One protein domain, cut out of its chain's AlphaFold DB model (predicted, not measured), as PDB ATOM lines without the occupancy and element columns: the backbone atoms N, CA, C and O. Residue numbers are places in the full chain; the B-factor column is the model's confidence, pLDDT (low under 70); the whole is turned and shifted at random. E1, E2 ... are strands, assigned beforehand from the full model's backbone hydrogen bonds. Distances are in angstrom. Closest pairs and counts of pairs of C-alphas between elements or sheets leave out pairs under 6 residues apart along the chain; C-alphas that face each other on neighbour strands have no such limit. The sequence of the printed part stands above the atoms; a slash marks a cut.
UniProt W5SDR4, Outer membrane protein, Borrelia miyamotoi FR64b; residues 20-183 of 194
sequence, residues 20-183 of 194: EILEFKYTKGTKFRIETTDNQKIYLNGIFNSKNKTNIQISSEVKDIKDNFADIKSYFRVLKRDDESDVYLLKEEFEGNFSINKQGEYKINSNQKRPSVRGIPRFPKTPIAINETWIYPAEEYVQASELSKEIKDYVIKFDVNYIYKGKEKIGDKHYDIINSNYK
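Overview. This is residues 20 to 183 of the 194 residues of the protein "Outer membrane protein" of Borrelia miyamotoi FR64b (UniProt W5SDR4). Two strongly twisted antiparallel sheets form an open shell that is no closed barrel: E1 to E4 make the larger wall, E5 to E7 the smaller one, and their edge strands E1 and E7 stay apart. Residues 102 to 132 run from E4 to E5 with no named strand, and two short pairings tie this stretch to those two strands. The printed part has 164 residues with seven named strands, E1 to E7 in order along the chain, and no named helix; the class is all strand. The sheet orders are E1 E2 E3 E4 and E5 E6 E7. The whole is only just compact, close to loose, with a radius of gyration of the C-alphas of 18.2 A, and it spans 46 by 37 by 36 A.

Arrangement. E1, residues 31 to 44, and E2, residues 47 to 66, form an antiparallel hairpin at 157 degrees, with N 38 and O 54 2.8 A apart, within hydrogen-bond range. E2 bends by 76 degrees at residue 63. E3, residues 69 to 81, forms a hairpin with E2, with N 63 and O 71 at 2.8 A, and one with E4, residues 89 to 101, with N 74 and O 96 at 2.8 A. These four strands are a meander, each the antiparallel neighbour of the one before. Residues 106 to 107 pair antiparallel with 99 to 100 of E4. Residues 117 to 118 pair likewise with 139 to 140 of E5, residues 133 to 142. E5 and E6, residues 154 to 170, form a hairpin at 134 degrees, with N 138 and O 158 at 2.8 A. E6 and E7, residues 173 to 182, form another, with N 165 and O 177 at 2.8 A; E5 E6 E7 is the second meander. E6 bends by 89 degrees at residue 167. E4 and E5 are apart, and so are E1 and E7.

Along the chain. E1 begins at C-alpha 31, (44.757, 6.921, 284.587), and is 40.9 A long from first to last C-alpha. E2, the longest strand by residues, measures 49.8 A, E3 36.0 A and E4 34.3 A. E5 begins at C-alpha 133, (17.249, 21.487, 290.649), and measures 27.8 A, E6 38.4 A and E7 27.6 A. E7 ends at C-alpha 182, (26.207, 23.751, 300.092).

Size, cuts and confidence. The C-alphas of Glu 150 and Asp 172 are the two farthest apart, at 51.9 A. The printed part has no cut. The links E4 to E5, 31 residues, and E5 to E6, 11 residues, are long. The mean pLDDT of the printed part is 93.2, and no printed residue is under 70.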
ATOM      1  N   GLU A  20      18.845  16.012 279.807       92.12
ATOM      2  CA  GLU A  20      20.118  15.299 279.703       92.12
ATOM      3  C   GLU A  20      20.250  14.286 280.838       92.12
ATOM      4  O   GLU A  20      19.830  14.550 281.959       92.12
ATOM      5  N   ILE A  21      20.863  13.131 280.583       94.81
ATOM      6  CA  ILE A  21      21.273  12.212 281.655       94.81
ATOM      7  C   ILE A  21      22.773  12.404 281.866       94.81
ATOM      8  O   ILE A  21      23.578  12.043 281.006       94.81
ATOM      9  N   LEU A  22      23.152  12.983 283.006       95.56
ATOM     10  CA  LEU A  22      24.549  13.248 283.345       95.56
ATOM     11  C   LEU A  22      25.130  12.098 284.168       95.56
ATOM     12  O   LEU A  22      24.590  11.726 285.208       95.56
ATOM     13  N   GLU A  23      26.250  11.538 283.708       96.31
ATOM     14  CA  GLU A  23      26.918  10.411 284.361       96.31
ATOM     15  C   GLU A  23      28.439  10.508 284.230       96.31
ATOM     16  O   GLU A  23      28.976  10.938 283.205       96.31
ATOM     17  N   PHE A  24      29.147  10.028 285.250       95.44
ATOM     18  CA  PHE A  24      30.573   9.760 285.145       95.44
ATOM     19  C   PHE A  24      30.818   8.525 284.285       95.44
ATOM     20  O   PHE A  24      30.240   7.459 284.511       95.44
ATOM     21  N   LYS A  25      31.738   8.654 283.328       93.88
ATOM     22  CA  LYS A  25      32.204   7.541 282.502       93.88
ATOM     23  C   LYS A  25      33.560   7.072 283.008       93.88
ATOM     24  O   LYS A  25      34.557   7.776 282.860       93.88
ATOM     25  N   TYR A  26      33.583   5.879 283.592       95.31
ATOM     26  CA  TYR A  26      34.806   5.216 284.030       95.31
ATOM     27  C   TYR A  26      35.144   4.068 283.085       95.31
ATOM     28  O   TYR A  26      34.270   3.289 282.712       95.31
ATOM     29  N   THR A  27      36.426   3.944 282.755       96.56
ATOM     30  CA  THR A  27      36.961   2.824 281.981       96.56
ATOM     31  C   THR A  27      38.090   2.189 282.780       96.56
ATOM     32  O   THR A  27      38.948   2.885 283.327       96.56
ATOM     33  N   LYS A  28      38.094   0.858 282.877       97.75
ATOM     34  CA  LYS A  28      39.161   0.116 283.557       97.75
ATOM     35  C   LYS A  28      40.521   0.443 282.938       97.75
ATOM     36  O   LYS A  28      40.660   0.482 281.719       97.75
ATOM     37  N   GLY A  29      41.519   0.667 283.784       98.00
ATOM     38  CA  GLY A  29      42.871   1.045 283.380       98.00
ATOM     39  C   GLY A  29      43.041   2.530 283.049       98.00
ATOM     40  O   GLY A  29      44.174   2.960 282.828       98.00
ATOM     41  N   THR A  30      41.971   3.337 283.047       97.94
ATOM     42  CA  THR A  30      42.095   4.791 282.896       97.94
ATOM     43  C   THR A  30      42.920   5.361 284.038       97.94
ATOM     44  O   THR A  30      42.644   5.111 285.212       97.94
ATOM     45  N   LYS A  31      43.914   6.168 283.668       98.00
ATOM     46  CA  LYS A  31      44.757   6.921 284.587       98.00
ATOM     47  C   LYS A  31      44.493   8.402 284.415       98.00
ATOM     48  O   LYS A  31      44.355   8.880 283.292       98.00
ATOM     49  N   PHE A  32      44.435   9.123 285.523       96.00
ATOM     50  CA  PHE A  32      44.243  10.566 285.512       96.00
ATOM     51  C   PHE A  32      45.007  11.221 286.655       96.00
ATOM     52  O   PHE A  32      45.280  10.602 287.688       96.00
ATOM     53  N   ARG A  33      45.365  12.485 286.445       96.50
ATOM     54  CA  ARG A  33      46.087  13.310 287.406       96.50
ATOM     55  C   ARG A  33      45.256  14.538 287.734       96.50
ATOM     56  O   ARG A  33      44.699  15.159 286.834       96.50
ATOM     57  N   ILE A  34      45.191  14.869 289.016       94.38
ATOM     58  CA  ILE A  34      44.576  16.094 289.515       94.38
ATOM     59  C   ILE A  34      45.664  16.877 290.233       94.38
ATOM     60  O   ILE A  34      46.362  16.337 291.092       94.38
ATOM     61  N   GLU A  35      45.797  18.148 289.880       95.88
ATOM     62  CA  GLU A  35      46.661  19.091 290.577       95.88
ATOM     63  C   GLU A  35      45.825  20.275 291.017       95.88
ATOM     64  O   GLU A  35      45.111  20.878 290.217       95.88
ATOM     65  N   THR A  36      45.890  20.579 292.306       93.06
ATOM     66  CA  THR A  36      45.141  21.689 292.885       93.06
ATOM     67  C   THR A  36      46.031  22.493 293.806       93.06
ATOM     68  O   THR A  36      46.930  21.955 294.457       93.06
ATOM     69  N   THR A  37      45.753  23.790 293.856       94.06
ATOM     70  CA  THR A  37      46.364  24.722 294.794       94.06
ATOM     71  C   THR A  37      45.261  25.319 295.649       94.06
ATOM     72  O   THR A  37      44.379  26.007 295.137       94.06
ATOM     73  N   ASP A  38      45.335  25.066 296.946       91.50
ATOM     74  CA  ASP A  38      44.487  25.678 297.958       91.50
ATOM     75  C   ASP A  38      45.225  26.855 298.611       91.50
ATOM     76  O   ASP A  38      46.404  26.744 298.958       91.50
ATOM     77  N   ASN A  39      44.535  27.986 298.753       92.06
ATOM     78  CA  ASN A  39      45.049  29.191 299.398       92.06
ATOM     79  C   ASN A  39      44.146  29.516 300.587       92.06
ATOM     80  O   ASN A  39      43.054  30.063 300.421       92.06
ATOM     81  N   GLN A  40      44.617  29.216 301.792       88.56
ATOM     82  CA  GLN A  40      43.837  29.373 303.010       88.56
ATOM     83  C   GLN A  40      44.265  30.623 303.780       88.56
ATOM     84  O   GLN A  40      45.453  30.915 303.913       88.56
ATOM     85  N   LYS A  41      43.287  31.341 304.343       89.44
ATOM     86  CA  LYS A  41      43.492  32.379 305.365       89.44
ATOM     87  C   LYS A  41      42.693  32.008 306.608       89.44
ATOM     88  O   LYS A  41      41.498  31.740 306.509       89.44
ATOM     89  N   ILE A  42      43.351  32.006 307.756       84.31
ATOM     90  CA  ILE A  42      42.783  31.646 309.052       84.31
ATOM     91  C   ILE A  42      42.636  32.922 309.877       84.31
ATOM     92  O   ILE A  42      43.575  33.712 310.004       84.31
ATOM     93  N   TYR A  43      41.446  33.104 310.445       85.25
ATOM     94  CA  TYR A  43      41.115  34.213 311.332       85.25
ATOM     95  C   TYR A  43      40.647  33.652 312.672       85.25
ATOM     96  O   TYR A  43      39.795  32.763 312.703       85.25
ATOM     97  N   LEU A  44      41.171  34.186 313.772       81.50
ATOM     98  CA  LEU A  44      40.739  33.862 315.130       81.50
ATOM     99  C   LEU A  44      40.031  35.085 315.706       81.50
ATOM    100  O   LEU A  44      40.604  36.170 315.751       81.50
ATOM    101  N   ASN A  45      38.763  34.931 316.096       85.56
ATOM    102  CA  ASN A  45      37.913  36.033 316.571       85.56
ATOM    103  C   ASN A  45      37.874  37.237 315.605       85.56
ATOM    104  O   ASN A  45      37.877  38.390 316.023       85.56
ATOM    105  N   GLY A  46      37.873  36.964 314.295       88.25
ATOM    106  CA  GLY A  46      37.878  37.989 313.243       88.25
ATOM    107  C   GLY A  46      39.243  38.634 312.973       88.25
ATOM    108  O   GLY A  46      39.376  39.374 312.003       88.25
ATOM    109  N   ILE A  47      40.268  38.325 313.769       89.81
ATOM    110  CA  ILE A  47      41.630  38.840 313.600       89.81
ATOM    111  C   ILE A  47      42.424  37.866 312.733       89.81
ATOM    112  O   ILE A  47      42.374  36.653 312.944       89.81
ATOM    113  N   PHE A  48      43.155  38.386 311.744       89.69
ATOM    114  CA  PHE A  48      44.031  37.570 310.905       89.69
ATOM    115  C   PHE A  48      45.066  36.845 311.770       89.69
ATOM    116  O   PHE A  48      45.780  37.478 312.544       89.69
ATOM    117  N   ASN A  49      45.138  35.522 311.634       85.44
ATOM    118  CA  ASN A  49      46.060  34.685 312.393       85.44
ATOM    119  C   ASN A  49      47.174  34.134 311.500       85.44
ATOM    120  O   ASN A  49      48.350  34.269 311.824       85.44
ATOM    121  N   SER A  50      46.814  33.517 310.377       83.31
ATOM    122  CA  SER A  50      47.781  32.890 309.479       83.31
ATOM    123  C   SER A  50      47.216  32.723 308.072       83.31
ATOM    124  O   SER A  50      46.012  32.829 307.828       83.31
ATOM    125  N   LYS A  51      48.103  32.471 307.115       89.56
ATOM    126  CA  LYS A  51      47.766  32.027 305.762       89.56
ATOM    127  C   LYS A  51      48.593  30.784 305.462       89.56
ATOM    128  O   LYS A  51      49.646  30.596 306.060       89.56
ATOM    129  N   ASN A  52      48.129  29.947 304.551       88.31
ATOM    130  CA  ASN A  52      48.944  28.870 304.016       88.31
ATOM    131  C   ASN A  52      48.570  28.583 302.565       88.31
ATOM    132  O   ASN A  52      47.477  28.927 302.104       88.31
ATOM    133  N   LYS A  53      49.503  27.957 301.851       93.88
ATOM    134  CA  LYS A  53      49.286  27.484 300.491       93.88
ATOM    135  C   LYS A  53      49.621  26.009 300.401       93.88
ATOM    136  O   LYS A  53      50.731  25.589 300.735       93.88
ATOM    137  N   THR A  54      48.657  25.237 299.924       93.44
ATOM    138  CA  THR A  54      48.760  23.783 299.835       93.44
ATOM    139  C   THR A  54      48.623  23.351 298.385       93.44
ATOM    140  O   THR A  54      47.609  23.609 297.746       93.44
ATOM    141  N   ASN A  55      49.637  22.666 297.869       95.44
ATOM    142  CA  ASN A  55      49.587  21.986 296.586       95.44
ATOM    143  C   ASN A  55      49.268  20.512 296.812       95.44
ATOM    144  O   ASN A  55      49.986  19.814 297.527       95.44
ATOM    145  N   ILE A  56      48.206  20.032 296.176       94.62
ATOM    146  CA  ILE A  56      47.780  18.638 296.251       94.62
ATOM    147  C   ILE A  56      47.916  18.038 294.860       94.62
ATOM    148  O   ILE A  56      47.266  18.487 293.912       94.62
ATOM    149  N   GLN A  57      48.763  17.020 294.752       97.06
ATOM    150  CA  GLN A  57      48.941  16.225 293.545       97.06
ATOM    151  C   GLN A  57      48.335  14.848 293.782       97.06
ATOM    152  O   GLN A  57      48.655  14.180 294.766       97.06
ATOM    153  N   ILE A  58      47.455  14.425 292.880       96.94
ATOM    154  CA  ILE A  58      46.764  13.143 292.968       96.94
ATOM    155  C   ILE A  58      46.974  12.405 291.656       96.94
ATOM    156  O   ILE A  58      46.580  12.901 290.602       96.94
ATOM    157  N   SER A  59      47.556  11.212 291.719       97.94
ATOM    158  CA  SER A  59      47.621  10.286 290.583       97.94
ATOM    159  C   SER A  59      46.675   9.126 290.840       97.94
ATOM    160  O   SER A  59      46.807   8.461 291.863       97.94
ATOM    161  N   SER A  60      45.727   8.882 289.940       97.88
ATOM    162  CA  SER A  60      44.692   7.863 290.132       97.88
ATOM    163  C   SER A  60      44.621   6.878 288.974       97.88
ATOM    164  O   SER A  60      44.893   7.237 287.827       97.88
ATOM    165  N   GLU A  61      44.210   5.650 289.275       98.44
ATOM    166  CA  GLU A  61      43.916   4.592 288.309       98.44
ATOM    167  C   GLU A  61      42.576   3.929 288.645       98.44
ATOM    168  O   GLU A  61      42.345   3.522 289.786       98.44
ATOM    169  N   VAL A  62      41.715   3.770 287.638       98.38
ATOM    170  CA  VAL A  62      40.519   2.924 287.735       98.38
ATOM    171  C   VAL A  62      40.963   1.463 287.657       98.38
ATOM    172  O   VAL A  62      41.288   0.960 286.580       98.38
ATOM    173  N   LYS A  63      41.006   0.776 288.799       98.25
ATOM    174  CA  LYS A  63      41.490  -0.608 288.902       98.25
ATOM    175  C   LYS A  63      40.486  -1.607 288.356       98.25
ATOM    176  O   LYS A  63      40.880  -2.562 287.685       98.25
ATOM    177  N   ASP A  64      39.209  -1.390 288.643       97.81
ATOM    178  CA  ASP A  64      38.133  -2.253 288.178       97.81
ATOM    179  C   ASP A  64      36.788  -1.529 288.181       97.81
ATOM    180  O   ASP A  64      36.673  -0.413 288.686       97.81
ATOM    181  N   ILE A  65      35.772  -2.175 287.609       97.00
ATOM    182  CA  ILE A  65      34.380  -1.727 287.690       97.00
ATOM    183  C   ILE A  65      33.534  -2.923 288.134       97.00
ATOM    184  O   ILE A  65      33.417  -3.900 287.395       97.00
ATOM    185  N   LYS A  66      32.964  -2.859 289.340       94.38
ATOM    186  CA  LYS A  66      32.168  -3.931 289.964       94.38
ATOM    187  C   LYS A  66      30.911  -3.358 290.595       94.38
ATOM    188  O   LYS A  66      30.947  -2.277 291.171       94.38
ATOM    189  N   ASP A  67      29.790  -4.062 290.474       92.19
ATOM    190  CA  ASP A  67      28.509  -3.671 291.083       92.19
ATOM    191  C   ASP A  67      28.083  -2.220 290.780       92.19
ATOM    192  O   ASP A  67      27.481  -1.544 291.614       92.19
ATOM    193  N   ASN A  68      28.395  -1.731 289.573       93.12
ATOM    194  CA  ASN A  68      28.201  -0.345 289.115       93.12
ATOM    195  C   ASN A  68      29.068   0.724 289.806       93.12
ATOM    196  O   ASN A  68      28.796   1.917 289.659       93.12
ATOM    197  N   PHE A  69      30.113   0.324 290.525       97.75
ATOM    198  CA  PHE A  69      31.119   1.206 291.104       97.75
ATOM    199  C   PHE A  69      32.467   1.000 290.411       97.75
ATOM    200  O   PHE A  69      32.890  -0.124 290.159       97.75
ATOM    201  N   ALA A  70      33.146   2.100 290.105       97.94
ATOM    202  CA  ALA A  70      34.535   2.097 289.686       97.94
ATOM    203  C   ALA A  70      35.425   2.105 290.929       97.94
ATOM    204  O   ALA A  70      35.345   3.045 291.720       97.94
ATOM    205  N   ASP A  71      36.266   1.087 291.083       97.81
ATOM    206  CA  ASP A  71      37.274   1.018 292.139       97.81
ATOM    207  C   ASP A  71      38.485   1.852 291.720       97.81
ATOM    208  O   ASP A  71      39.137   1.572 290.709       97.81
ATOM    209  N   ILE A  72      38.786   2.890 292.493       97.50
ATOM    210  CA  ILE A  72      39.828   3.866 292.195       97.50
ATOM    211  C   ILE A  72      40.927   3.749 293.242       97.50
ATOM    212  O   ILE A  72      40.695   3.859 294.448       97.50
ATOM    213  N   LYS A  73      42.145   3.557 292.741       97.56
ATOM    214  CA  LYS A  73      43.375   3.627 293.518       97.56
ATOM    215  C   LYS A  73      44.034   4.974 293.265       97.56
ATOM    216  O   LYS A  73      44.295   5.307 292.110       97.56
ATOM    217  N   SER A  74      44.333   5.718 294.321       97.00
ATOM    218  CA  SER A  74      44.911   7.059 294.239       97.00
ATOM    219  C   SER A  74      46.160   7.188 295.104       97.00
ATOM    220  O   SER A  74      46.195   6.721 296.238       97.00
ATOM    221  N   TYR A  75      47.166   7.880 294.583       97.38
ATOM    222  CA  TYR A  75      48.358   8.308 295.306       97.38
ATOM    223  C   TYR A  75      48.290   9.812 295.519       97.38
ATOM    224  O   TYR A  75      48.187  10.569 294.550       97.38
ATOM    225  N   PHE A  76      48.334  10.228 296.779       96.12
ATOM    226  CA  PHE A  76      48.232  11.619 297.193       96.12
ATOM    227  C   PHE A  76      49.597  12.124 297.630       96.12
ATOM    228  O   PHE A  76      50.275  11.473 298.421       96.12
ATOM    229  N   ARG A  77      49.957  13.317 297.159       96.69
ATOM    230  CA  ARG A  77      51.122  14.064 297.618       96.69
ATOM    231  C   ARG A  77      50.687  15.472 297.992       96.69
ATOM    232  O   ARG A  77      50.235  16.233 297.135       96.69
ATOM    233  N   VAL A  78      50.794  15.799 299.275       94.56
ATOM    234  CA  VAL A  78      50.385  17.090 299.835       94.56
ATOM    235  C   VAL A  78      51.635  17.875 300.184       94.56
ATOM    236  O   VAL A  78      52.396  17.493 301.074       94.56
ATOM    237  N   LEU A  79      51.852  18.977 299.476       95.62
ATOM    238  CA  LEU A  79      52.948  19.895 299.730       95.62
ATOM    239  C   LEU A  79      52.399  21.199 300.291       95.62
ATOM    240  O   LEU A  79      51.442  21.747 299.752       95.62
ATOM    241  N   LYS A  80      53.019  21.728 301.340       93.88
ATOM    242  CA  LYS A  80      52.571  22.956 302.001       93.88
ATOM    243  C   LYS A  80      53.713  23.951 302.126       93.88
ATOM    244  O   LYS A  80      54.855  23.551 302.344       93.88
ATOM    245  N   ARG A  81      53.376  25.232 302.032       91.94
ATOM    246  CA  ARG A  81      54.207  26.351 302.477       91.94
ATOM    247  C   ARG A  81      53.352  27.347 303.257       91.94
ATOM    248  O   ARG A  81      52.152  27.466 302.983       91.94
ATOM    249  N   ASP A  82      53.960  28.033 304.211       86.69
ATOM    250  CA  ASP A  82      53.252  28.962 305.093       86.69
ATOM    251  C   ASP A  82      53.401  30.416 304.599       86.69
ATOM    252  O   ASP A  82      52.416  31.159 304.599       86.69
ATOM    253  N   ASP A  83      54.559  30.787 304.031       83.69
ATOM    254  CA  ASP A  83      54.736  32.033 303.273       83.69
ATOM    255  C   ASP A  83      55.029  31.818 301.769       83.69
ATOM    256  O   ASP A  83      55.338  30.726 301.296       83.69
ATOM    257  N   GLU A  84      54.889  32.884 300.977       82.12
ATOM    258  CA  GLU A  84      55.217  32.913 299.554       82.12
ATOM    259  C   GLU A  84      56.727  32.813 299.299       82.12
ATOM    260  O   GLU A  84      57.112  32.259 298.266       82.12
ATOM    261  N   SER A  85      57.564  33.302 300.225       86.00
ATOM    262  CA  SER A  85      59.026  33.162 300.154       86.00
ATOM    263  C   SER A  85      59.529  31.758 300.491       86.00
ATOM    264  O   SER A  85      60.686  31.444 300.212       86.00
ATOM    265  N   ASP A  86      58.684  30.917 301.088       88.81
ATOM    266  CA  ASP A  86      59.071  29.583 301.532       88.81
ATOM    267  C   ASP A  86      59.046  28.558 300.394       88.81
ATOM    268  O   ASP A  86      58.270  28.637 299.429       88.81
ATOM    269  N   VAL A  87      59.868  27.521 300.558       92.19
ATOM    270  CA  VAL A  87      59.814  26.321 299.723       92.19
ATOM    271  C   VAL A  87      58.636  25.435 300.122       92.19
ATOM    272  O   VAL A  87      58.241  25.360 301.285       92.19
ATOM    273  N   TYR A  88      58.092  24.704 299.152       94.12
ATOM    274  CA  TYR A  88      57.101  23.673 299.438       94.12
ATOM    275  C   TYR A  88      57.743  22.499 300.175       94.12
ATOM    276  O   TYR A  88      58.667  21.863 299.667       94.12
ATOM    277  N   LEU A  89      57.194  22.166 301.340       95.56
ATOM    278  CA  LEU A  89      57.570  20.985 302.106       95.56
ATOM    279  C   LEU A  89      56.550  19.876 301.876       95.56
ATOM    280  O   LEU A  89      55.343  20.115 301.931       95.56
ATOM    281  N   LEU A  90      57.031  18.653 301.656       96.00
ATOM    282  CA  LEU A  90      56.174  17.471 301.639       96.00
ATOM    283  C   LEU A  90      55.616  17.239 303.049       96.00
ATOM    284  O   LEU A  90      56.386  17.047 303.988       96.00
ATOM    285  N   LYS A  91      54.291  17.289 303.197       92.94
ATOM    286  CA  LYS A  91      53.598  17.078 304.477       92.94
ATOM    287  C   LYS A  91      52.994  15.688 304.581       92.94
ATOM    288  O   LYS A  91      53.132  15.047 305.614       92.94
ATOM    289  N   GLU A  92      52.361  15.223 303.510       92.31
ATOM    290  CA  GLU A  92      51.736  13.905 303.463       92.31
ATOM    291  C   GLU A  92      52.030  13.241 302.116       92.31
ATOM    292  O   GLU A  92      51.960  13.883 301.063       92.31
ATOM    293  N   GLU A  93      52.316  11.943 302.154       95.19
ATOM    294  CA  GLU A  93      52.360  11.080 300.979       95.19
ATOM    295  C   GLU A  93      51.759   9.728 301.352       95.19
ATOM    296  O   GLU A  93      52.232   9.068 302.277       95.19
ATOM    297  N   PHE A  94      50.671   9.342 300.691       94.50
ATOM    298  CA  PHE A  94      49.975   8.099 301.017       94.50
ATOM    299  C   PHE A  94      49.118   7.598 299.852       94.50
ATOM    300  O   PHE A  94      48.791   8.318 298.904       94.50
ATOM    301  N   GLU A  95      48.734   6.332 299.956       95.00
ATOM    302  CA  GLU A  95      47.809   5.661 299.051       95.00
ATOM    303  C   GLU A  95      46.392   5.663 299.642       95.00
ATOM    304  O   GLU A  95      46.205   5.405 300.831       95.00
ATOM    305  N   GLY A  96      45.386   5.931 298.811       93.19
ATOM    306  CA  GLY A  96      43.974   5.826 299.165       93.19
ATOM    307  C   GLY A  96      43.209   4.996 298.142       93.19
ATOM    308  O   GLY A  96      43.483   5.064 296.945       93.19
ATOM    309  N   ASN A  97      42.229   4.230 298.618       95.25
ATOM    310  CA  ASN A  97      41.353   3.420 297.778       95.25
ATOM    311  C   ASN A  97      39.895   3.783 298.079       95.25
ATOM    312  O   ASN A  97      39.513   3.935 299.238       95.25
ATOM    313  N   PHE A  98      39.083   3.978 297.051       96.25
ATOM    314  CA  PHE A  98      37.658   4.285 297.189       96.25
ATOM    315  C   PHE A  98      36.931   3.895 295.909       96.25
ATOM    316  O   PHE A  98      37.556   3.766 294.859       96.25
ATOM    317  N   SER A  99      35.611   3.751 295.980       97.00
ATOM    318  CA  SER A  99      34.805   3.422 294.809       97.00
ATOM    319  C   SER A  99      33.765   4.501 294.537       97.00
ATOM    320  O   SER A  99      33.161   5.025 295.474       97.00
ATOM    321  N   ILE A 100      33.533   4.829 293.263       97.06
ATOM    322  CA  ILE A 100      32.531   5.824 292.847       97.06
ATOM    323  C   ILE A 100      31.613   5.218 291.787       97.06
ATOM    324  O   ILE A 100      32.094   4.604 290.836       97.06
ATOM    325  N   ASN A 101      30.294   5.372 291.924       97.38
ATOM    326  CA  ASN A 101      29.369   4.971 290.861       97.38
ATOM    327  C   ASN A 101      29.185   6.062 289.799       97.38
ATOM    328  O   ASN A 101      29.585   7.213 289.959       97.38
ATOM    329  N   LYS A 102      28.513   5.712 288.702       97.12
ATOM    330  CA  LYS A 102      28.259   6.639 287.589       97.12
ATOM    331  C   LYS A 102      27.423   7.881 287.967       97.12
ATOM    332  O   LYS A 102      27.471   8.876 287.256       97.12
ATOM    333  N   GLN A 103      26.713   7.852 289.097       97.19
ATOM    334  CA  GLN A 103      25.963   8.984 289.659       97.19
ATOM    335  C   GLN A 103      26.764   9.805 290.690       97.19
ATOM    336  O   GLN A 103      26.205  10.726 291.282       97.19
ATOM    337  N   GLY A 104      28.043   9.494 290.931       96.56
ATOM    338  CA  GLY A 104      28.910  10.230 291.862       96.56
ATOM    339  C   GLY A 104      28.795   9.811 293.331       96.56
ATOM    340  O   GLY A 104      29.287  10.507 294.216       96.56
ATOM    341  N   GLU A 105      28.124   8.699 293.632       96.50
ATOM    342  CA  GLU A 105      28.059   8.155 294.990       96.50
ATOM    343  C   GLU A 105      29.383   7.497 295.374       96.50
ATOM    344  O   GLU A 105      29.913   6.691 294.610       96.50
ATOM    345  N   TYR A 106      29.878   7.802 296.574       95.62
ATOM    346  CA  TYR A 106      31.123   7.257 297.106       95.62
ATOM    347  C   TYR A 106      30.874   6.043 298.003       95.62
ATOM    348  O   TYR A 106      29.966   6.038 298.833       95.62
ATOM    349  N   LYS A 107      31.766   5.059 297.905       95.00
ATOM    350  CA  LYS A 107      32.008   4.025 298.914       95.00
ATOM    351  C   LYS A 107      33.454   4.143 299.375       95.00
ATOM    352  O   LYS A 107      34.382   4.008 298.582       95.00
ATOM    353  N   ILE A 108      33.643   4.430 300.653       92.69
ATOM    354  CA  ILE A 108      34.958   4.665 301.249       92.69
ATOM    355  C   ILE A 108      34.915   4.276 302.725       92.69
ATOM    356  O   ILE A 108      33.875   4.384 303.375       92.69
ATOM    357  N   ASN A 109      36.039   3.797 303.255       87.38
ATOM    358  CA  ASN A 109      36.143   3.460 304.669       87.38
ATOM    359  C   ASN A 109      35.955   4.723 305.531       87.38
ATOM    360  O   ASN A 109      36.541   5.768 305.240       87.38
ATOM    361  N   SER A 110      35.173   4.624 306.610       79.19
ATOM    362  CA  SER A 110      34.889   5.740 307.523       79.19
ATOM    363  C   SER A 110      36.147   6.380 308.111       79.19
ATOM    364  O   SER A 110      36.145   7.574 308.397       79.19
ATOM    365  N   ASN A 111      37.219   5.602 308.267       80.19
ATOM    366  CA  ASN A 111      38.471   6.049 308.875       80.19
ATOM    367  C   ASN A 111      39.473   6.581 307.842       80.19
ATOM    368  O   ASN A 111      40.521   7.104 308.214       80.19
ATOM    369  N   GLN A 112      39.185   6.437 306.546       88.12
ATOM    370  CA  GLN A 112      40.044   6.988 305.508       88.12
ATOM    371  C   GLN A 112      39.871   8.503 305.490       88.12
ATOM    372  O   GLN A 112      38.754   8.996 305.433       88.12
ATOM    373  N   LYS A 113      40.965   9.259 305.528       89.44
ATOM    374  CA  LYS A 113      40.923  10.726 305.651       89.44
ATOM    375  C   LYS A 113      40.648  11.435 304.322       89.44
ATOM    376  O   LYS A 113      40.226  12.589 304.297       89.44
ATOM    377  N   ARG A 114      40.925  10.761 303.198       90.06
ATOM    378  CA  ARG A 114      40.946  11.361 301.856       90.06
ATOM    379  C   ARG A 114      40.292  10.455 300.792       90.06
ATOM    380  O   ARG A 114      40.499   9.241 300.843       90.06
ATOM    381  N   PRO A 115      39.552  11.012 299.812       91.62
ATOM    382  CA  PRO A 115      39.159  12.421 299.692       91.62
ATOM    383  C   PRO A 115      38.362  12.906 300.909       91.62
ATOM    384  O   PRO A 115      37.594  12.138 301.496       91.62
ATOM    385  N   SER A 116      38.637  14.142 301.341       91.12
ATOM    386  CA  SER A 116      38.015  14.703 302.543       91.12
ATOM    387  C   SER A 116      36.551  15.010 302.266       91.12
ATOM    388  O   SER A 116      35.704  14.527 302.998       91.12
ATOM    389  N   VAL A 117      36.250  15.698 301.162       92.00
ATOM    390  CA  VAL A 117      34.882  15.910 300.667       92.00
ATOM    391  C   VAL A 117      34.492  14.780 299.714       92.00
ATOM    392  O   VAL A 117      35.277  14.400 298.842       92.00
ATOM    393  N   ARG A 118      33.290  14.226 299.889       94.06
ATOM    394  CA  ARG A 118      32.788  13.044 299.174       94.06
ATOM    395  C   ARG A 118      31.357  13.261 298.712       94.06
ATOM    396  O   ARG A 118      30.578  13.931 299.384       94.06
ATOM    397  N   GLY A 119      31.001  12.635 297.593       93.81
ATOM    398  CA  GLY A 119      29.649  12.719 297.038       93.81
ATOM    399  C   GLY A 119      29.358  14.041 296.330       93.81
ATOM    400  O   GLY A 119      28.211  14.476 296.326       93.81
ATOM    401  N   ILE A 120      30.374  14.690 295.746       94.69
ATOM    402  CA  ILE A 120      30.201  15.907 294.945       94.69
ATOM    403  C   ILE A 120      31.054  15.821 293.668       94.69
ATOM    404  O   ILE A 120      32.259  15.592 293.778       94.69
ATOM    405  N   PRO A 121      30.474  16.066 292.476       95.19
ATOM    406  CA  PRO A 121      29.040  16.222 292.216       95.19
ATOM    407  C   PRO A 121      28.301  14.871 292.228       95.19
ATOM    408  O   PRO A 121      28.906  13.815 292.044       95.19
ATOM    409  N   ARG A 122      26.977  14.920 292.413       97.19
ATOM    410  CA  ARG A 122      26.074  13.776 292.226       97.19
ATOM    411  C   ARG A 122      24.965  14.103 291.244       97.19
ATOM    412  O   ARG A 122      24.471  15.231 291.230       97.19
ATOM    413  N   PHE A 123      24.560  13.105 290.463       97.31
ATOM    414  CA  PHE A 123      23.573  13.259 289.394       97.31
ATOM    415  C   PHE A 123      22.356  12.348 289.590       97.31
ATOM    416  O   PHE A 123      22.511  11.225 290.086       97.31
ATOM    417  N   PRO A 124      21.149  12.796 289.194       97.12
ATOM    418  CA  PRO A 124      19.980  11.933 289.102       97.12
ATOM    419  C   PRO A 124      20.169  10.807 288.087       97.12
ATOM    420  O   PRO A 124      20.942  10.909 287.138       97.12
ATOM    421  N   LYS A 125      19.430   9.711 288.282       96.12
ATOM    422  CA  LYS A 125      19.296   8.649 287.265       96.12
ATOM    423  C   LYS A 125      18.277   9.012 286.181       96.12
ATOM    424  O   LYS A 125      18.161   8.301 285.189       96.12
ATOM    425  N   THR A 126      17.506  10.069 286.408       95.56
ATOM    426  CA  THR A 126      16.492  10.594 285.498       95.56
ATOM    427  C   THR A 126      17.078  11.714 284.640       95.56
ATOM    428  O   THR A 126      18.027  12.368 285.076       95.56
ATOM    429  N   PRO A 127      16.520  11.958 283.441       96.31
ATOM    430  CA  PRO A 127      16.861  13.141 282.660       96.31
ATOM    431  C   PRO A 127      16.626  14.425 283.464       96.31
ATOM    432  O   PRO A 127      15.620  14.515 284.162       96.31
ATOM    433  N   ILE A 128      17.535  15.392 283.336       95.75
ATOM    434  CA  ILE A 128      17.458  16.717 283.954       95.75
ATOM    435  C   ILE A 128      17.299  17.800 282.887       95.75
ATOM    436  O   ILE A 128      18.069  17.861 281.925       95.75
ATOM    437  N   ALA A 129      16.306  18.667 283.054       95.88
ATOM    438  CA  ALA A 129      16.069  19.810 282.181       95.88
ATOM    439  C   ALA A 129      16.881  21.046 282.607       95.88
ATOM    440  O   ALA A 129      17.366  21.163 283.736       95.88
ATOM    441  N   ILE A 130      17.023  22.017 281.702       96.00
ATOM    442  CA  ILE A 130      17.661  23.303 282.016       96.00
ATOM    443  C   ILE A 130      16.895  23.997 283.153       96.00
ATOM    444  O   ILE A 130      15.672  24.102 283.121       96.00
ATOM    445  N   ASN A 131      17.637  24.517 284.131       96.25
ATOM    446  CA  ASN A 131      17.173  25.087 285.399       96.25
ATOM    447  C   ASN A 131      16.500  24.102 286.363       96.25
ATOM    448  O   ASN A 131      16.032  24.533 287.417       96.25
ATOM    449  N   GLU A 132      16.496  22.803 286.063       97.38
ATOM    450  CA  GLU A 132      16.080  21.792 287.028       97.38
ATOM    451  C   GLU A 132      17.061  21.738 288.200       97.38
ATOM    452  O   GLU A 132      18.280  21.883 288.037       97.38
ATOM    453  N   THR A 133      16.506  21.542 289.394       97.81
ATOM    454  CA  THR A 133      17.249  21.487 290.649       97.81
ATOM    455  C   THR A 133      17.092  20.133 291.308       97.81
ATOM    456  O   THR A 133      15.996  19.578 291.326       97.81
ATOM    457  N   TRP A 134      18.154  19.646 291.936       98.06
ATOM    458  CA  TRP A 134      18.109  18.430 292.741       98.06
ATOM    459  C   TRP A 134      19.015  18.560 293.961       98.06
ATOM    460  O   TRP A 134      19.837  19.475 294.057       98.06
ATOM    461  N   ILE A 135      18.843  17.641 294.908       98.06
ATOM    462  CA  ILE A 135      19.590  17.609 296.163       98.06
ATOM    463  C   ILE A 135      20.178  16.215 296.349       98.06
ATOM    464  O   ILE A 135      19.483  15.217 296.153       98.06
ATOM    465  N   TYR A 136      21.447  16.146 296.747       97.94
ATOM    466  CA  TYR A 136      22.067  14.903 297.204       97.94
ATOM    467  C   TYR A 136      22.865  15.114 298.492       97.94
ATOM    468  O   TYR A 136      23.446  16.187 298.679       97.94
ATOM    469  N   PRO A 137      22.950  14.077 299.346       96.50
ATOM    470  CA  PRO A 137      23.798  14.118 300.517       96.50
ATOM    471  C   PRO A 137      25.266  13.990 300.111       96.50
ATOM    472  O   PRO A 137      25.626  13.208 299.219       96.50
ATOM    473  N   ALA A 138      26.096  14.715 300.842       96.06
ATOM    474  CA  ALA A 138      27.543  14.687 300.797       96.06
ATOM    475  C   ALA A 138      28.098  14.604 302.223       96.06
ATOM    476  O   ALA A 138      27.393  14.803 303.221       96.06
ATOM    477  N   GLU A 139      29.382  14.293 302.317       94.50
ATOM    478  CA  GLU A 139      30.073  14.276 303.595       94.50
ATOM    479  C   GLU A 139      31.489  14.833 303.478       94.50
ATOM    480  O   GLU A 139      32.110  14.805 302.412       94.50
ATOM    481  N   GLU A 140      31.991  15.349 304.592       92.94
ATOM    482  CA  GLU A 140      33.341  15.867 304.729       92.94
ATOM    483  C   GLU A 140      34.018  15.255 305.953       92.94
ATOM    484  O   GLU A 140      33.515  15.359 307.071       92.94
ATOM    485  N   TYR A 141      35.170  14.624 305.743       92.25
ATOM    486  CA  TYR A 141      36.064  14.200 306.810       92.25
ATOM    487  C   TYR A 141      36.908  15.387 307.277       92.25
ATOM    488  O   TYR A 141      37.703  15.936 306.508       92.25
ATOM    489  N   VAL A 142      36.769  15.746 308.551       89.38
ATOM    490  CA  VAL A 142      37.485  16.851 309.187       89.38
ATOM    491  C   VAL A 142      38.574  16.305 310.101       89.38
ATOM    492  O   VAL A 142      38.296  15.636 311.097       89.38
ATOM    493  N   GLN A 143      39.821  16.643 309.768       87.31
ATOM    494  CA  GLN A 143      41.005  16.323 310.566       87.31
ATOM    495  C   GLN A 143      41.198  17.335 311.702       87.31
ATOM    496  O   GLN A 143      42.140  18.124 311.698       87.31
ATOM    497  N   ALA A 144      40.267  17.373 312.653       84.38
ATOM    498  CA  ALA A 144      40.330  18.324 313.761       84.38
ATOM    499  C   ALA A 144      41.514  18.065 314.710       84.38
ATOM    500  O   ALA A 144      41.977  18.996 315.369       84.38
ATOM    501  N   SER A 145      42.048  16.841 314.723       84.25
ATOM    502  CA  SER A 145      43.239  16.487 315.503       84.25
ATOM    503  C   SER A 145      44.507  17.246 315.088       84.25
ATOM    504  O   SER A 145      45.416  17.400 315.904       84.25
ATOM    505  N   GLU A 146      44.553  17.785 313.862       81.31
ATOM    506  CA  GLU A 146      45.631  18.667 313.386       81.31
ATOM    507  C   GLU A 146      45.611  20.045 314.072       81.31
ATOM    508  O   GLU A 146      46.632  20.728 314.117       81.31
ATOM    509  N   LEU A 147      44.460  20.467 314.612       76.19
ATOM    510  CA  LEU A 147      44.335  21.714 315.375       76.19
ATOM    511  C   LEU A 147      44.707  21.507 316.846       76.19
ATOM    512  O   LEU A 147      45.387  22.336 317.441       76.19
ATOM    513  N   SER A 148      44.245  20.405 317.436       77.69
ATOM    514  CA  SER A 148      44.611  19.978 318.785       77.69
ATOM    515  C   SER A 148      44.418  18.474 318.914       77.69
ATOM    516  O   SER A 148      43.359  17.949 318.572       77.69
ATOM    517  N   LYS A 149      45.411  17.786 319.490       81.06
ATOM    518  CA  LYS A 149      45.381  16.330 319.719       81.06
ATOM    519  C   LYS A 149      44.235  15.878 320.632       81.06
ATOM    520  O   LYS A 149      43.912  14.694 320.662       81.06
ATOM    521  N   GLU A 150      43.635  16.800 321.380       83.38
ATOM    522  CA  GLU A 150      42.490  16.537 322.258       83.38
ATOM    523  C   GLU A 150      41.171  16.424 321.481       83.38
ATOM    524  O   GLU A 150      40.204  15.832 321.966       83.38
ATOM    525  N   ILE A 151      41.127  16.956 320.254       82.94
ATOM    526  CA  ILE A 151      39.948  16.919 319.396       82.94
ATOM    527  C   ILE A 151      40.049  15.703 318.482       82.94
ATOM    528  O   ILE A 151      40.995  15.546 317.713       82.94
ATOM    529  N   LYS A 152      39.041  14.832 318.542       87.31
ATOM    530  CA  LYS A 152      38.933  13.699 317.619       87.31
ATOM    531  C   LYS A 152      38.520  14.181 316.233       87.31
ATOM    532  O   LYS A 152      37.673  15.062 316.118       87.31
ATOM    533  N   ASP A 153      39.057  13.541 315.200       89.38
ATOM    534  CA  ASP A 153      38.568  13.692 313.830       89.38
ATOM    535  C   ASP A 153      37.095  13.262 313.734       89.38
ATOM    536  O   ASP A 153      36.634  12.381 314.469       89.38
ATOM    537  N   TYR A 154      36.342  13.878 312.825       88.56
ATOM    538  CA  TYR A 154      34.915  13.601 312.660       88.56
ATOM    539  C   TYR A 154      34.454  13.784 311.215       88.56
ATOM    540  O   TYR A 154      35.113  14.428 310.405       88.56
ATOM    541  N   VAL A 155      33.289  13.216 310.902       90.25
ATOM    542  CA  VAL A 155      32.631  13.358 309.599       90.25
ATOM    543  C   VAL A 155      31.425  14.276 309.741       90.25
ATOM    544  O   VAL A 155      30.556  14.044 310.582       90.25
ATOM    545  N   ILE A 156      31.356  15.304 308.902       91.94
ATOM    546  CA  ILE A 156      30.186  16.169 308.761       91.94
ATOM    547  C   ILE A 156      29.359  15.661 307.588       91.94
ATOM    548  O   ILE A 156      29.906  15.377 306.529       91.94
ATOM    549  N   LYS A 157      28.039  15.594 307.759       93.38
ATOM    550  CA  LYS A 157      27.094  15.327 306.672       93.38
ATOM    551  C   LYS A 157      26.328  16.596 306.340       93.38
ATOM    552  O   LYS A 157      25.944  17.335 307.247       93.38
ATOM    553  N   PHE A 158      26.116  16.843 305.058       95.62
ATOM    554  CA  PHE A 158      25.386  18.007 304.572       95.62
ATOM    555  C   PHE A 158      24.751  17.711 303.215       95.62
ATOM    556  O   PHE A 158      25.171  16.801 302.505       95.62
ATOM    557  N   ASP A 159      23.756  18.510 302.853       97.06
ATOM    558  CA  ASP A 159      23.100  18.421 301.555       97.06
ATOM    559  C   ASP A 159      23.686  19.435 300.576       97.06
ATOM    560  O   ASP A 159      23.990  20.583 300.929       97.06
ATOM    561  N   VAL A 160      23.822  19.006 299.325       98.25
ATOM    562  CA  VAL A 160      24.265  19.845 298.215       98.25
ATOM    563  C   VAL A 160      23.089  20.105 297.298       98.25
ATOM    564  O   VAL A 160      22.449  19.171 296.821       98.25
ATOM    565  N   ASN A 161      22.821  21.383 297.053       98.25
ATOM    566  CA  ASN A 161      21.801  21.840 296.125       98.25
ATOM    567  C   ASN A 161      22.452  22.064 294.765       98.25
ATOM    568  O   ASN A 161      23.438  22.799 294.662       98.25
ATOM    569  N   TYR A 162      21.886  21.456 293.734       98.38
ATOM    570  CA  TYR A 162      22.374  21.553 292.369       98.38
ATOM    571  C   TYR A 162      21.358  22.261 291.481       98.38
ATOM    572  O   TYR A 162      20.153  22.171 291.714       98.38
ATOM    573  N   ILE A 163      21.848  22.928 290.440       97.75
ATOM    574  CA  ILE A 163      21.034  23.417 289.327       97.75
ATOM    575  C   ILE A 163      21.775  23.192 288.009       97.75
ATOM    576  O   ILE A 163      22.932  23.600 287.868       97.75
ATOM    577  N   TYR A 164      21.109  22.562 287.042       97.38
ATOM    578  CA  TYR A 164      21.645  22.410 285.690       97.38
ATOM    579  C   TYR A 164      21.401  23.690 284.888       97.38
ATOM    580  O   TYR A 164      20.281  24.193 284.829       97.38
ATOM    581  N   LYS A 165      22.448  24.251 284.283       95.94
ATOM    582  CA  LYS A 165      22.397  25.522 283.543       95.94
ATOM    583  C   LYS A 165      22.406  25.362 282.027       95.94
ATOM    584  O   LYS A 165      22.297  26.355 281.318       95.94
ATOM    585  N   GLY A 166      22.422  24.127 281.531       94.31
ATOM    586  CA  GLY A 166      22.539  23.857 280.103       94.31
ATOM    587  C   GLY A 166      23.996  23.823 279.654       94.31
ATOM    588  O   GLY A 166      24.915  23.741 280.472       94.31
ATOM    589  N   LYS A 167      24.200  23.863 278.337       94.56
ATOM    590  CA  LYS A 167      25.533  23.853 277.734       94.56
ATOM    591  C   LYS A 167      26.037  25.276 277.514       94.56
ATOM    592  O   LYS A 167      25.344  26.082 276.900       94.56
ATOM    593  N   GLU A 168      27.267  25.552 277.930       94.94
ATOM    594  CA  GLU A 168      27.971  26.804 277.641       94.94
ATOM    595  C   GLU A 168      29.242  26.537 276.829       94.94
ATOM    596  O   GLU A 168      29.904  25.506 276.989       94.94
ATOM    597  N   LYS A 169      29.593  27.472 275.942       96.00
ATOM    598  CA  LYS A 169      30.841  27.419 275.179       96.00
ATOM    599  C   LYS A 169      31.958  28.077 275.987       96.00
ATOM    600  O   LYS A 169      31.911  29.275 276.249       96.00
ATOM    601  N   ILE A 170      32.983  27.301 276.330       92.94
ATOM    602  CA  ILE A 170      34.190  27.776 277.013       92.94
ATOM    603  C   ILE A 170      35.389  27.431 276.123       92.94
ATOM    604  O   ILE A 170      35.755  26.262 275.965       92.94
ATOM    605  N   GLY A 171      35.979  28.456 275.502       93.19
ATOM    606  CA  GLY A 171      36.948  28.271 274.417       93.19
ATOM    607  C   GLY A 171      36.300  27.563 273.222       93.19
ATOM    608  O   GLY A 171      35.214  27.942 272.790       93.19
ATOM    609  N   ASP A 172      36.929  26.500 272.723       94.81
ATOM    610  CA  ASP A 172      36.429  25.717 271.579       94.81
ATOM    611  C   ASP A 172      35.549  24.522 271.971       94.81
ATOM    612  O   ASP A 172      35.193  23.693 271.134       94.81
ATOM    613  N   LYS A 173      35.192  24.406 273.253       95.25
ATOM    614  CA  LYS A 173      34.448  23.263 273.789       95.25
ATOM    615  C   LYS A 173      33.114  23.702 274.379       95.25
ATOM    616  O   LYS A 173      32.998  24.792 274.933       95.25
ATOM    617  N   HIS A 174      32.123  22.825 274.266       93.81
ATOM    618  CA  HIS A 174      30.837  22.972 274.940       93.81
ATOM    619  C   HIS A 174      30.833  22.108 276.196       93.81
ATOM    620  O   HIS A 174      31.208  20.937 276.135       93.81
ATOM    621  N   TYR A 175      30.406  22.688 277.312       95.00
ATOM    622  CA  TYR A 175      30.348  22.024 278.608       95.00
ATOM    623  C   TYR A 175      28.955  22.134 279.195       95.00
ATOM    624  O   TYR A 175      28.354  23.202 279.163       95.00
ATOM    625  N   ASP A 176      28.476  21.040 279.772       94.44
ATOM    626  CA  ASP A 176      27.317  21.052 280.653       94.44
ATOM    627  C   ASP A 176      27.673  21.772 281.961       94.44
ATOM    628  O   ASP A 176      28.592  21.365 282.676       94.44
ATOM    629  N   ILE A 177      26.962  22.860 282.258       95.94
ATOM    630  CA  ILE A 177      27.212  23.701 283.428       95.94
ATOM    631  C   ILE A 177      26.279  23.305 284.564       95.94
ATOM    632  O   ILE A 177      25.060  23.230 284.405       95.94
ATOM    633  N   ILE A 178      26.862  23.059 285.735       96.56
ATOM    634  CA  ILE A 178      26.144  22.642 286.939       96.56
ATOM    635  C   ILE A 178      26.635  23.500 288.091       96.56
ATOM    636  O   ILE A 178      27.801  23.421 288.480       96.56
ATOM    637  N   ASN A 179      25.734  24.280 288.681       97.25
ATOM    638  CA  ASN A 179      26.069  25.023 289.888       97.25
ATOM    639  C   ASN A 179      25.734  24.159 291.096       97.25
ATOM    640  O   ASN A 179      24.620  23.653 291.207       97.25
ATOM    641  N   SER A 180      26.700  24.019 291.999       96.81
ATOM    642  CA  SER A 180      26.559  23.282 293.254       96.81
ATOM    643  C   SER A 180      26.708  24.260 294.415       96.81
ATOM    644  O   SER A 180      27.674  25.019 294.452       96.81
ATOM    645  N   ASN A 181      25.772  24.251 295.359       96.50
ATOM    646  CA  ASN A 181      25.807  25.103 296.545       96.50
ATOM    647  C   ASN A 181      25.520  24.278 297.801       96.50
ATOM    648  O   ASN A 181      24.541  23.532 297.861       96.50
ATOM    649  N   TYR A 182      26.359  24.433 298.817       94.56
ATOM    650  CA  TYR A 182      26.207  23.751 300.092       94.56
ATOM    651  C   TYR A 182      26.777  24.586 301.230       94.56
ATOM    652  O   TYR A 182      27.628  25.458 301.043       94.56
ATOM    653  N   LYS A 183      26.307  24.289 302.441       90.69
ATOM    654  CA  LYS A 183      26.830  24.867 303.674       90.69
ATOM    655  C   LYS A 183      27.095  23.756 304.674       90.69
ATOM    656  O   LYS A 183      26.160  23.174 305.216       90.69
TER     657      LYS A 183